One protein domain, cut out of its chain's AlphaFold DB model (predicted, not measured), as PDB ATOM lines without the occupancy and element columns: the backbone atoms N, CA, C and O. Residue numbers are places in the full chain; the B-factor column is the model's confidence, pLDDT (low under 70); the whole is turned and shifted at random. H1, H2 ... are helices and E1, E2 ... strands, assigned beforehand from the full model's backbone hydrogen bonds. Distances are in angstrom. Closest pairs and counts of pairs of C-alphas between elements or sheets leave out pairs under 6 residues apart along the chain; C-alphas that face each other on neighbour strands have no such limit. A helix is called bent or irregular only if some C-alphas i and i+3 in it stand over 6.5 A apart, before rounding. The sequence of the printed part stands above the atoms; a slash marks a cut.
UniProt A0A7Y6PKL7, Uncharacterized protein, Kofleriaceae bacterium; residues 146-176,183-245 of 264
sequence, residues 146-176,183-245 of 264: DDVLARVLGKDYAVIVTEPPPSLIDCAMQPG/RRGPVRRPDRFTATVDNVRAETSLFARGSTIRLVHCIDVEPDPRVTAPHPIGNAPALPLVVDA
ATOM      1  N   ASP A 146      43.118  95.815 110.102       88.62
ATOM      2  CA  ASP A 146      44.452  95.343 109.717       88.62
ATOM      3  C   ASP A 146      45.250  94.841 110.927       88.62
ATOM      4  O   ASP A 146      45.872  93.777 110.868       88.62
ATOM      5  N   ASP A 147      45.151  95.530 112.071       90.06
ATOM      6  CA  ASP A 147      45.770  95.092 113.330       90.06
ATOM      7  C   ASP A 147      45.228  93.742 113.818       90.06
ATOM      8  O   ASP A 147      45.930  92.986 114.499       90.06
ATOM      9  N   VAL A 148      43.958  93.438 113.529       90.50
ATOM     10  CA  VAL A 148      43.336  92.156 113.886       90.50
ATOM     11  C   VAL A 148      43.692  91.089 112.847       90.50
ATOM     12  O   VAL A 148      44.047  89.974 113.238       90.50
ATOM     13  N   LEU A 149      43.693  91.426 111.553       91.75
ATOM     14  CA  LEU A 149      44.103  90.545 110.451       91.75
ATOM     15  C   LEU A 149      45.545  90.070 110.614       91.75
ATOM     16  O   LEU A 149      45.807  88.875 110.482       91.75
ATOM     17  N   ALA A 150      46.459  90.954 111.014       93.31
ATOM     18  CA  ALA A 150      47.857  90.616 111.281       93.31
ATOM     19  C   ALA A 150      48.035  89.537 112.372       93.31
ATOM     20  O   ALA A 150      49.069  88.867 112.428       93.31
ATOM     21  N   ARG A 151      47.032  89.325 113.240       93.06
ATOM     22  CA  ARG A 151      47.052  88.258 114.260       93.06
ATOM     23  C   ARG A 151      46.707  86.887 113.681       93.06
ATOM     24  O   ARG A 151      47.073  85.881 114.285       93.06
ATOM     25  N   VAL A 152      45.993  86.848 112.557       94.06
ATOM     26  CA  VAL A 152      45.443  85.630 111.944       94.06
ATOM     27  C   VAL A 152      46.220  85.232 110.694       94.06
ATOM     28  O   VAL A 152      46.523  84.054 110.531       94.06
ATOM     29  N   LEU A 153      46.560  86.187 109.827       94.19
ATOM     30  CA  LEU A 153      47.236  85.919 108.560       94.19
ATOM     31  C   LEU A 153      48.619  85.286 108.773       94.19
ATOM     32  O   LEU A 153      49.360  85.636 109.695       94.19
ATOM     33  N   GLY A 154      48.954  84.318 107.920       92.62
ATOM     34  CA  GLY A 154      50.196  83.550 108.006       92.62
ATOM     35  C   GLY A 154      50.248  82.569 109.182       92.62
ATOM     36  O   GLY A 154      51.317  82.035 109.473       92.62
ATOM     37  N   LYS A 155      49.134  82.351 109.897       95.25
ATOM     38  CA  LYS A 155      49.038  81.353 110.971       95.25
ATOM     39  C   LYS A 155      48.433  80.055 110.461       95.25
ATOM     40  O   LYS A 155      47.540  80.071 109.616       95.25
ATOM     41  N   ASP A 156      48.897  78.949 111.028       94.00
ATOM     42  CA  ASP A 156      48.472  77.614 110.629       94.00
ATOM     43  C   ASP A 156      47.344  77.085 111.510       94.00
ATOM     44  O   ASP A 156      47.332  77.251 112.736       94.00
ATOM     45  N   TYR A 157      46.426  76.375 110.868       93.69
ATOM     46  CA  TYR A 157      45.280  75.748 111.504       93.69
ATOM     47  C   TYR A 157      45.158  74.298 111.054       93.69
ATOM     48  O   TYR A 157      45.369  73.965 109.888       93.69
ATOM     49  N   ALA A 158      44.803  73.428 111.995       92.94
ATOM     50  CA  ALA A 158      44.433  72.049 111.732       92.94
ATOM     51  C   ALA A 158      42.924  71.957 111.498       92.94
ATOM     52  O   ALA A 158      42.134  72.561 112.226       92.94
ATOM     53  N   VAL A 159      42.526  71.155 110.519       90.38
ATOM     54  CA  VAL A 159      41.125  70.872 110.204       90.38
ATOM     55  C   VAL A 159      40.938  69.393 109.887       90.38
ATOM     56  O   VAL A 159      41.899  68.656 109.668       90.38
ATOM     57  N   ILE A 160      39.688  68.947 109.851       88.12
ATOM     58  CA  ILE A 160      39.310  67.648 109.305       88.12
ATOM     59  C   ILE A 160      38.449  67.905 108.074       88.12
ATOM     60  O   ILE A 160      37.397  68.534 108.173       88.12
ATOM     61  N   VAL A 161      38.890  67.389 106.930       86.19
ATOM     62  CA  VAL A 161      38.152  67.437 105.666       86.19
ATOM     63  C   VAL A 161      37.323  66.163 105.535       86.19
ATOM     64  O   VAL A 161      37.832  65.056 105.718       86.19
ATOM     65  N   THR A 162      36.038  66.324 105.239       85.94
ATOM     66  CA  THR A 162      35.093  65.242 104.966       85.94
ATOM     67  C   THR A 162      34.868  65.154 103.464       85.94
ATOM     68  O   THR A 162      34.179  65.985 102.870       85.94
ATOM     69  N   GLU A 163      35.446  64.135 102.844       79.56
ATOM     70  CA  GLU A 163      35.297  63.890 101.417       79.56
ATOM     71  C   GLU A 163      34.004  63.114 101.135       79.56
ATOM     72  O   GLU A 163      33.634  62.209 101.903       79.56
ATOM     73  N   PRO A 164      33.296  63.445 100.036       71.38
ATOM     74  CA  PRO A 164      32.165  62.648  99.601       71.38
ATOM     75  C   PRO A 164      32.629  61.216  99.295       71.38
ATOM     76  O   PRO A 164      33.781  60.999  98.910       71.38
ATOM     77  N   PRO A 165      31.746  60.220  99.455       69.00
ATOM     78  CA  PRO A 165      32.092  58.854  99.103       69.00
ATOM     79  C   PRO A 165      32.464  58.776  97.611       69.00
ATOM     80  O   PRO A 165      31.867  59.495  96.802       69.00
ATOM     81  N   PRO A 166      33.422  57.913  97.228       62.25
ATOM     82  CA  PRO A 166      33.802  57.747  95.830       62.25
ATOM     83  C   PRO A 166      32.580  57.395  94.974       62.25
ATOM     84  O   PRO A 166      31.663  56.698  95.426       62.25
ATOM     85  N   SER A 167      32.556  57.907  93.741       60.00
ATOM     86  CA  SER A 167      31.431  57.699  92.835       60.00
ATOM     87  C   SER A 167      31.245  56.205  92.539       60.00
ATOM     88  O   SER A 167      32.207  55.457  92.368       60.00
ATOM     89  N   LEU A 168      29.993  55.744  92.459       56.03
ATOM     90  CA  LEU A 168      29.675  54.332  92.181       56.03
ATOM     91  C   LEU A 168      30.133  53.873  90.782       56.03
ATOM     92  O   LEU A 168      30.140  52.672  90.506       56.03
ATOM     93  N   ILE A 169      30.488  54.815  89.901       54.78
ATOM     94  CA  ILE A 169      30.914  54.553  88.523       54.78
ATOM     95  C   ILE A 169      32.266  53.823  88.513       54.78
ATOM     96  O   ILE A 169      32.423  52.864  87.759       54.78
ATOM     97  N   ASP A 170      33.177  54.155  89.434       51.94
ATOM     98  CA  ASP A 170      34.499  53.513  89.526       51.94
ATOM     99  C   ASP A 170      34.425  52.041  89.952       51.94
ATOM    100  O   ASP A 170      35.308  51.237  89.651       51.94
ATOM    101  N   CYS A 171      33.352  51.648  90.638       53.75
ATOM    102  CA  CYS A 171      33.203  50.291  91.148       53.75
ATOM    103  C   CYS A 171      32.548  49.331  90.136       53.75
ATOM    104  O   CYS A 171      32.716  48.117  90.246       53.75
ATOM    105  N   ALA A 172      31.837  49.851  89.126       55.53
ATOM    106  CA  ALA A 172      31.268  49.041  88.045       55.53
ATOM    107  C   ALA A 172      32.331  48.536  87.049       55.53
ATOM    108  O   ALA A 172      32.081  47.553  86.357       55.53
ATOM    109  N   MET A 173      33.506  49.180  87.004       59.94
ATOM    110  CA  MET A 173      34.642  48.785  86.159       59.94
ATOM    111  C   MET A 173      35.601  47.785  86.834       59.94
ATOM    112  O   MET A 173      36.576  47.364  86.218       59.94
ATOM    113  N   GLN A 174      35.347  47.386  88.088       59.16
ATOM    114  CA  GLN A 174      36.160  46.381  88.782       59.16
ATOM    115  C   GLN A 174      35.693  44.943  88.471       59.16
ATOM    116  O   GLN A 174      34.500  44.738  88.229       59.16
ATOM    117  N   PRO A 175      36.574  43.919  88.553       57.88
ATOM    118  CA  PRO A 175      36.296  42.542  88.103       57.88
ATOM    119  C   PRO A 175      35.133  41.796  88.796       57.88
ATOM    120  O   PRO A 175      34.867  40.648  88.459       57.88
ATOM    121  N   GLY A 176      34.437  42.412  89.760       60.28
ATOM    122  CA  GLY A 176      33.255  41.860  90.443       60.28
ATOM    123  C   GLY A 176      31.945  42.625  90.202       60.28
ATOM    124  O   GLY A 176      30.930  42.299  90.819       60.28
ATOM    125  N   ARG A 183      29.401  50.478  99.834       55.34
ATOM    126  CA  ARG A 183      29.311  51.931 100.055       55.34
ATOM    127  C   ARG A 183      30.326  52.302 101.135       55.34
ATOM    128  O   ARG A 183      30.086  52.056 102.315       55.34
ATOM    129  N   ARG A 184      31.478  52.846 100.741       59.88
ATOM    130  CA  ARG A 184      32.376  53.492 101.699       59.88
ATOM    131  C   ARG A 184      31.657  54.749 102.176       59.88
ATOM    132  O   ARG A 184      31.134  55.494 101.354       59.88
ATOM    133  N   GLY A 185      31.549  54.922 103.491       62.03
ATOM    134  CA  GLY A 185      31.053  56.169 104.066       62.03
ATOM    135  C   GLY A 185      31.974  57.345 103.713       62.03
ATOM    136  O   GLY A 185      33.033  57.133 103.116       62.03
ATOM    137  N   PRO A 186      31.594  58.577 104.078       69.12
ATOM    138  CA  PRO A 186      32.463  59.734 103.899       69.12
ATOM    139  C   PRO A 186      33.819  59.503 104.581       69.12
ATOM    140  O   PRO A 186      33.881  59.007 105.710       69.12
ATOM    141  N   VAL A 187      34.901  59.850 103.886       79.19
ATOM    142  CA  VAL A 187      36.269  59.720 104.404       79.19
ATOM    143  C   VAL A 187      36.624  61.008 105.134       79.19
ATOM    144  O   VAL A 187      36.404  62.097 104.614       79.19
ATOM    145  N   ARG A 188      37.155  60.889 106.354       82.69
ATOM    146  CA  ARG A 188      37.627  62.028 107.149       82.69
ATOM    147  C   ARG A 188      39.146  62.029 107.175       82.69
ATOM    148  O   ARG A 188      39.737  61.058 107.648       82.69
ATOM    149  N   ARG A 189      39.768  63.105 106.700       84.50
ATOM    150  CA  ARG A 189      41.226  63.256 106.647       84.50
ATOM    151  C   ARG A 189      41.662  64.492 107.439       84.50
ATOM    152  O   ARG A 189      41.071  65.551 107.236       84.50
ATOM    153  N   PRO A 190      42.674  64.395 108.318       87.88
ATOM    154  CA  PRO A 190      43.322  65.574 108.876       87.88
ATOM    155  C   PRO A 190      43.983  66.377 107.759       87.88
ATOM    156  O   PRO A 190      44.668  65.807 106.910       87.88
ATOM    157  N   ASP A 191      43.811  67.687 107.788       89.00
ATOM    158  CA  ASP A 191      44.473  68.608 106.874       89.00
ATOM    159  C   ASP A 191      44.946  69.852 107.625       89.00
ATOM    160  O   ASP A 191      44.624  70.055 108.804       89.00
ATOM    161  N   ARG A 192      45.748  70.672 106.953       91.50
ATOM    162  CA  ARG A 192      46.227  71.944 107.480       91.50
ATOM    163  C   ARG A 192      46.122  73.012 106.415       91.50
ATOM    164  O   ARG A 192      46.397  72.757 105.248       91.50
ATOM    165  N   PHE A 193      45.791  74.217 106.842       90.56
ATOM    166  CA  PHE A 193      45.870  75.383 105.981       90.56
ATOM    167  C   PHE A 193      46.535  76.533 106.731       90.56
ATOM    168  O   PHE A 193      46.466  76.621 107.960       90.56
ATOM    169  N   THR A 194      47.164  77.417 105.967       93.38
ATOM    170  CA  THR A 194      47.648  78.705 106.455       93.38
ATOM    171  C   THR A 194      46.588  79.752 106.144       93.38
ATOM    172  O   THR A 194      46.086  79.824 105.018       93.38
ATOM    173  N   ALA A 195      46.213  80.553 107.135       91.44
ATOM    174  CA  ALA A 195      45.259  81.634 106.940       91.44
ATOM    175  C   ALA A 195      45.841  82.699 105.997       91.44
ATOM    176  O   ALA A 195      46.931  83.231 106.224       91.44
ATOM    177  N   THR A 196      45.097  83.009 104.943       90.69
ATOM    178  CA  THR A 196      45.423  83.975 103.890       90.69
ATOM    179  C   THR A 196      44.200  84.839 103.615       90.69
ATOM    180  O   THR A 196      43.096  84.489 104.022       90.69
ATOM    181  N   VAL A 197      44.377  85.955 102.912       87.06
ATOM    182  CA  VAL A 197      43.269  86.858 102.563       87.06
ATOM    183  C   VAL A 197      42.158  86.177 101.756       87.06
ATOM    184  O   VAL A 197      41.014  86.596 101.857       87.06
ATOM    185  N   ASP A 198      42.475  85.102 101.029       86.62
ATOM    186  CA  ASP A 198      41.521  84.383 100.177       86.62
ATOM    187  C   ASP A 198      40.667  83.361 100.940       86.62
ATOM    188  O   ASP A 198      39.689  82.856 100.401       86.62
ATOM    189  N   ASN A 199      41.050  83.000 102.170       85.88
ATOM    190  CA  ASN A 199      40.353  81.977 102.958       85.88
ATOM    191  C   ASN A 199      39.855  82.476 104.319       85.88
ATOM    192  O   ASN A 199      39.220  81.717 105.055       85.88
ATOM    193  N   VAL A 200      40.115  83.741 104.652       88.44
ATOM    194  CA  VAL A 200      39.572  84.389 105.844       88.44
ATOM    195  C   VAL A 200      38.535  85.427 105.458       88.44
ATOM    196  O   VAL A 200      38.739  86.255 104.577       88.44
ATOM    197  N   ARG A 201      37.434  85.433 106.198       88.06
ATOM    198  CA  ARG A 201      36.442  86.494 106.167       88.06
ATOM    199  C   ARG A 201      36.704  87.444 107.322       88.06
ATOM    200  O   ARG A 201      36.746  87.023 108.477       88.06
ATOM    201  N   ALA A 202      36.816  88.727 107.011       86.00
ATOM    202  CA  ALA A 202      36.932  89.797 107.990       86.00
ATOM    203  C   ALA A 202      35.729  90.737 107.883       86.00
ATOM    204  O   ALA A 202      35.378  91.190 106.797       86.00
ATOM    205  N   GLU A 203      35.090  91.036 109.010       84.69
ATOM    206  CA  GLU A 203      33.928  91.919 109.059       84.69
ATOM    207  C   GLU A 203      33.971  92.807 110.301       84.69
ATOM    208  O   GLU A 203      34.342  92.371 111.392       84.69
ATOM    209  N   THR A 204      33.575  94.068 110.138       78.06
ATOM    210  CA  THR A 204      33.286  94.953 111.268       78.06
ATOM    211  C   THR A 204      31.785  94.990 111.479       78.06
ATOM    212  O   THR A 204      31.048  95.390 110.579       78.06
ATOM    213  N   SER A 205      31.333  94.617 112.669       71.81
ATOM    214  CA  SER A 205      29.906  94.556 112.989       71.81
ATOM    215  C   SER A 205      29.658  95.007 114.426       71.81
ATOM    216  O   SER A 205      30.583  95.311 115.185       71.81
ATOM    217  N   LEU A 206      28.387  95.041 114.823       68.50
ATOM    218  CA  LEU A 206      28.007  95.308 116.204       68.50
ATOM    219  C   LEU A 206      27.601  94.047 116.923       68.50
ATOM    220  O   LEU A 206      26.817  93.253 116.415       68.50
ATOM    221  N   PHE A 207      28.086  93.925 118.148       65.94
ATOM    222  CA  PHE A 207      27.672  92.896 119.078       65.94
ATOM    223  C   PHE A 207      26.907  93.534 120.226       65.94
ATOM    224  O   PHE A 207      27.476  94.279 121.027       65.94
ATOM    225  N   ALA A 208      25.621  93.221 120.315       57.84
ATOM    226  CA  ALA A 208      24.785  93.628 121.428       57.84
ATOM    227  C   ALA A 208      24.545  92.434 122.364       57.84
ATOM    228  O   ALA A 208      24.154  91.349 121.939       57.84
ATOM    229  N   ARG A 209      24.799  92.628 123.662       57.44
ATOM    230  CA  ARG A 209      24.544  91.633 124.711       57.44
ATOM    231  C   ARG A 209      23.962  92.326 125.935       57.44
ATOM    232  O   ARG A 209      24.656  93.083 126.617       57.44
ATOM    233  N   GLY A 210      22.693  92.046 126.226       58.28
ATOM    234  CA  GLY A 210      21.947  92.785 127.246       58.28
ATOM    235  C   GLY A 210      21.863  94.267 126.876       58.28
ATOM    236  O   GLY A 210      21.525  94.598 125.747       58.28
ATOM    237  N   SER A 211      22.227  95.154 127.802       50.88
ATOM    238  CA  SER A 211      22.246  96.611 127.591       50.88
ATOM    239  C   SER A 211      23.543  97.152 126.971       50.88
ATOM    240  O   SER A 211      23.707  98.363 126.856       50.88
ATOM    241  N   THR A 212      24.501  96.287 126.616       54.59
ATOM    242  CA  THR A 212      25.803  96.707 126.074       54.59
ATOM    243  C   THR A 212      25.865  96.468 124.572       54.59
ATOM    244  O   THR A 212      25.699  95.330 124.136       54.59
ATOM    245  N   ILE A 213      26.184  97.512 123.803       61.81
ATOM    246  CA  ILE A 213      26.509  97.429 122.373       61.81
ATOM    247  C   ILE A 213      28.014  97.646 122.207       61.81
ATOM    248  O   ILE A 213      28.586  98.549 122.819       61.81
ATOM    249  N   ARG A 214      28.662  96.808 121.398       70.00
ATOM    250  CA  ARG A 214      30.098  96.865 121.106       70.00
ATOM    251  C   ARG A 214      30.330  96.915 119.609       70.00
ATOM    252  O   ARG A 214      29.702  96.155 118.880       70.00
ATOM    253  N   LEU A 215      31.279  97.741 119.182       75.06
ATOM    254  CA  LEU A 215      31.870  97.641 117.854       75.06
ATOM    255  C   LEU A 215      32.936  96.557 117.874       75.06
ATOM    256  O   LEU A 215      33.844  96.609 118.704       75.06
ATOM    257  N   VAL A 216      32.816  95.571 116.992       80.94
ATOM    258  CA  VAL A 216      33.729  94.434 116.956       80.94
ATOM    259  C   VAL A 216      34.271  94.192 115.555       80.94
ATOM    260  O   VAL A 216      33.541  94.264 114.571       80.94
ATOM    261  N   HIS A 217      35.555  93.863 115.487       87.06
ATOM    262  CA  HIS A 217      36.185  93.249 114.328       87.06
ATOM    263  C   HIS A 217      36.139  91.737 114.513       87.06
ATOM    264  O   HIS A 217      36.577  91.218 115.542       87.06
ATOM    265  N   CYS A 218      35.578  91.043 113.536       88.62
ATOM    266  CA  CYS A 218      35.415  89.605 113.532       88.62
ATOM    267  C   CYS A 218      36.204  89.023 112.365       88.62
ATOM    268  O   CYS A 218      36.030  89.462 111.229       88.62
ATOM    269  N   ILE A 219      37.062  88.047 112.652       91.12
ATOM    270  CA  ILE A 219      37.785  87.280 111.642       91.12
ATOM    271  C   ILE A 219      37.453  85.810 111.825       91.12
ATOM    272  O   ILE A 219      37.626  85.258 112.912       91.12
ATOM    273  N   ASP A 220      36.997  85.183 110.754       90.75
ATOM    274  CA  ASP A 220      36.694  83.758 110.693       90.75
ATOM    275  C   ASP A 220      37.236  83.173 109.392       90.75
ATOM    276  O   ASP A 220      37.665  83.904 108.502       90.75
ATOM    277  N   VAL A 221      37.233  81.853 109.277       83.94
ATOM    278  CA  VAL A 221      37.522  81.181 108.006       83.94
ATOM    279  C   VAL A 221      36.254  81.170 107.173       83.94
ATOM    280  O   VAL A 221      35.153  81.019 107.714       83.94
ATOM    281  N   GLU A 222      36.385  81.311 105.859       75.94
ATOM    282  CA  GLU A 222      35.239  81.088 104.986       75.94
ATOM    283  C   GLU A 222      34.686  79.662 105.178       75.94
ATOM    284  O   GLU A 222      35.449  78.690 105.216       75.94
ATOM    285  N   PRO A 223      33.362  79.504 105.348       64.44
ATOM    286  CA  PRO A 223      32.785  78.212 105.672       64.44
ATOM    287  C   PRO A 223      32.837  77.263 104.466       64.44
ATOM    288  O   PRO A 223      31.982  77.327 103.586       64.44
ATOM    289  N   ASP A 224      33.772  76.312 104.467       74.62
ATOM    290  CA  ASP A 224      33.674  75.107 103.636       74.62
ATOM    291  C   ASP A 224      32.855  74.045 104.398       74.62
ATOM    292  O   ASP A 224      33.286  73.574 105.456       74.62
ATOM    293  N   PRO A 225      31.679  73.620 103.893       71.38
ATOM    294  CA  PRO A 225      30.836  72.627 104.564       71.38
ATOM    295  C   PRO A 225      31.510  71.258 104.745       71.38
ATOM    296  O   PRO A 225      31.014  70.426 105.506       71.38
ATOM    297  N   ARG A 226      32.618  70.996 104.047       77.88
ATOM    298  CA  ARG A 226      33.406  69.765 104.171       77.88
ATOM    299  C   ARG A 226      34.404  69.828 105.320       77.88
ATOM    300  O   ARG A 226      34.930  68.785 105.701       77.88
ATOM    301  N   VAL A 227      34.672  71.007 105.865       80.19
ATOM    302  CA  VAL A 227      35.776  71.252 106.791       80.19
ATOM    303  C   VAL A 227      35.229  71.481 108.199       80.19
ATOM    304  O   VAL A 227      34.269  72.220 108.410       80.19
ATOM    305  N   THR A 228      35.806  70.807 109.196       82.88
ATOM    306  CA  THR A 228      35.463  71.062 110.604       82.88
ATOM    307  C   THR A 228      35.937  72.440 111.057       82.88
ATOM    308  O   THR A 228      36.802  73.045 110.430       82.88
ATOM    309  N   ALA A 229      35.435  72.905 112.205       83.44
ATOM    310  CA  ALA A 229      35.929  74.129 112.829       83.44
ATOM    311  C   ALA A 229      37.475  74.110 112.946       83.44
ATOM    312  O   ALA A 229      38.024  73.101 113.406       83.44
ATOM    313  N   PRO A 230      38.171  75.185 112.538       87.56
ATOM    314  CA  PRO A 230      39.626  75.267 112.597       87.56
ATOM    315  C   PRO A 230      40.157  75.166 114.025       87.56
ATOM    316  O   PRO A 230      39.656  75.814 114.948       87.56
ATOM    317  N   HIS A 231      41.223  74.395 114.205       90.31
ATOM    318  CA  HIS A 231      41.955  74.307 115.462       90.31
ATOM    319  C   HIS A 231      43.321  74.990 115.326       90.31
ATOM    320  O   HIS A 231      44.084  74.636 114.427       90.31
ATOM    321  N   PRO A 232      43.647  75.971 116.185       93.44
ATOM    322  CA  PRO A 232      44.887  76.729 116.067       93.44
ATOM    323  C   PRO A 232      46.118  75.846 116.287       93.44
ATOM    324  O   PRO A 232      46.138  75.013 117.195       93.44
ATOM    325  N   ILE A 233      47.163  76.061 115.486       92.50
ATOM    326  CA  ILE A 233      48.477  75.437 115.667       92.50
ATOM    327  C   ILE A 233      49.462  76.485 116.200       92.50
ATOM    328  O   ILE A 233      49.577  77.594 115.677       92.50
ATOM    329  N   GLY A 234      50.208  76.129 117.250       92.06
ATOM    330  CA  GLY A 234      51.221  77.004 117.844       92.06
ATOM    331  C   GLY A 234      50.617  78.299 118.393       92.06
ATOM    332  O   GLY A 234      49.765  78.262 119.274       92.06
ATOM    333  N   ASN A 235      51.065  79.439 117.861       90.38
ATOM    334  CA  ASN A 235      50.645  80.775 118.306       90.38
ATOM    335  C   ASN A 235      49.435  81.331 117.528       90.38
ATOM    336  O   ASN A 235      49.149  82.525 117.620       90.38
ATOM    337  N   ALA A 236      48.759  80.508 116.723       93.00
ATOM    338  CA  ALA A 236      47.536  80.914 116.039       93.00
ATOM    339  C   ALA A 236      46.417  81.239 117.057       93.00
ATOM    340  O   ALA A 236      46.237  80.499 118.030       93.00
ATOM    341  N   PRO A 237      45.646  82.328 116.882       93.06
ATOM    342  CA  PRO A 237      44.486  82.600 117.726       93.06
ATOM    343  C   PRO A 237      43.343  81.619 117.429       93.06
ATOM    344  O   PRO A 237      43.192  81.145 116.314       93.06
ATOM    345  N   ALA A 238      42.485  81.336 118.410       91.94
ATOM    346  CA  ALA A 238      41.252  80.586 118.147       91.94
ATOM    347  C   ALA A 238      40.299  81.385 117.237       91.94
ATOM    348  O   ALA A 238      40.135  82.590 117.454       91.94
ATOM    349  N   LEU A 239      39.647  80.695 116.292       90.31
ATOM    350  CA  LEU A 239      38.659  81.263 115.371       90.31
ATOM    351  C   LEU A 239      37.214  80.858 115.754       90.31
ATOM    352  O   LEU A 239      37.025  79.754 116.274       90.31
ATOM    353  N   PRO A 240      36.210  81.734 115.541       91.56
ATOM    354  CA  PRO A 240      36.362  83.120 115.091       91.56
ATOM    355  C   PRO A 240      37.090  83.983 116.134       91.56
ATOM    356  O   PRO A 240      36.860  83.882 117.345       91.56
ATOM    357  N   LEU A 241      37.991  84.844 115.659       93.00
ATOM    358  CA  LEU A 241      38.642  85.854 116.481       93.00
ATOM    359  C   LEU A 241      37.784  87.113 116.453       93.00
ATOM    360  O   LEU A 241      37.719  87.801 115.439       93.00
ATOM    361  N   VAL A 242      37.163  87.435 117.588       91.12
ATOM    362  CA  VAL A 242      36.380  88.664 117.735       91.12
ATOM    363  C   VAL A 242      37.053  89.608 118.713       91.12
ATOM    364  O   VAL A 242      37.355  89.233 119.849       91.12
ATOM    365  N   VAL A 243      37.291  90.839 118.274       90.06
ATOM    366  CA  VAL A 243      37.989  91.876 119.031       90.06
ATOM    367  C   VAL A 243      37.123  93.122 119.089       90.06
ATOM    368  O   VAL A 243      36.628  93.595 118.074       90.06
ATOM    369  N   ASP A 244      36.943  93.661 120.285       85.62
ATOM    370  CA  ASP A 244      36.300  94.949 120.506       85.62
ATOM    371  C   ASP A 244      37.189  96.060 119.934       85.62
ATOM    372  O   ASP A 244      38.327  96.239 120.369       85.62
ATOM    373  N   ALA A 245      36.683  96.795 118.947       81.19
ATOM    374  CA  ALA A 245      37.452  97.784 118.192       81.19
ATOM    375  C   ALA A 245      37.898  98.979 119.059       81.19
ATOM    376  O   ALA A 245      38.881  99.652 118.754       81.19
TER     377      ALA A 245
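AT A GLANCE: This is residues 146 to 176 and 183 to 245 of the 264 residues of an uncharacterized protein of Kofleriaceae bacterium (UniProt A0A7Y6PKL7). A long, loosely built rod: at one end a twisted sheet of E3, E4 and E5 with H1 over it, then a two-stranded ribbon of E1 and E2, then H2 near the far tip. The bent E3-E4 hairpin sticks out with residues 208 to 213. The printed part has 94 residues, in the order H1 E1 H2 E2 E3 E4 E5, and is mixed, helices and strands; both sheets are antiparallel, the larger in the order E3 E4 E5. It is only just extended, close to loose, with a radius of gyration of the C-alphas of 18.8 A and spans of 66 by 30 by 20 A.

IN THESE COORDINATES: E3 is residues 200 to 209, 25.2 A long, E4 is 212 to 221, 26.5 A, and E5 is 241 to 244, ending at C-alpha 244 (36.300, 94.949, 120.506). H1, residues 146 to 152, begins at C-alpha 146 (44.452, 95.343, 109.717). E1 is residues 156 to 163, 21.1 A, E2 is 187 to 194, 22.2 A, and H2 is 169 to 172.

HOW THE PARTS SIT: E3, E4 and E5 form a meander, each strand the antiparallel neighbour of the one before; N 203 and O 218 are 2.9 A apart, N 217 and O 243 2.8 A. E3 bends by 65 degrees at residue 204, E4 by 61 degrees at residue 215. H1 is on this sheet over E4 at a height of 8.7 A, slantwise at 48 degrees on the local plane; the closest C-alphas of H1 and E4 are Leu 149 and Ile 219, 7.2 A. E1 and E2 are antiparallel, with N 159 and O 191 at 2.9 A, and both are apart from E4. Residues 157 to 158 of E1 pair with residues 231 to 232. H1 has 1 of 3 O i to N i+4 pairs within hydrogen-bond range and 3 of 4 O i to N i+3 pairs; H2 is too short for the former.

THE WHOLE: The C-alphas farthest apart, of Pro 175 and Ser 211, are 68.4 A apart. Residues 177 to 182 are cut out, with 14.5 A between C-alphas 176 and 183. The link from E4 to E5 is long. Confidence is under 70 at residues 165 to 176, 183 to 186, 206 to 213 and 223.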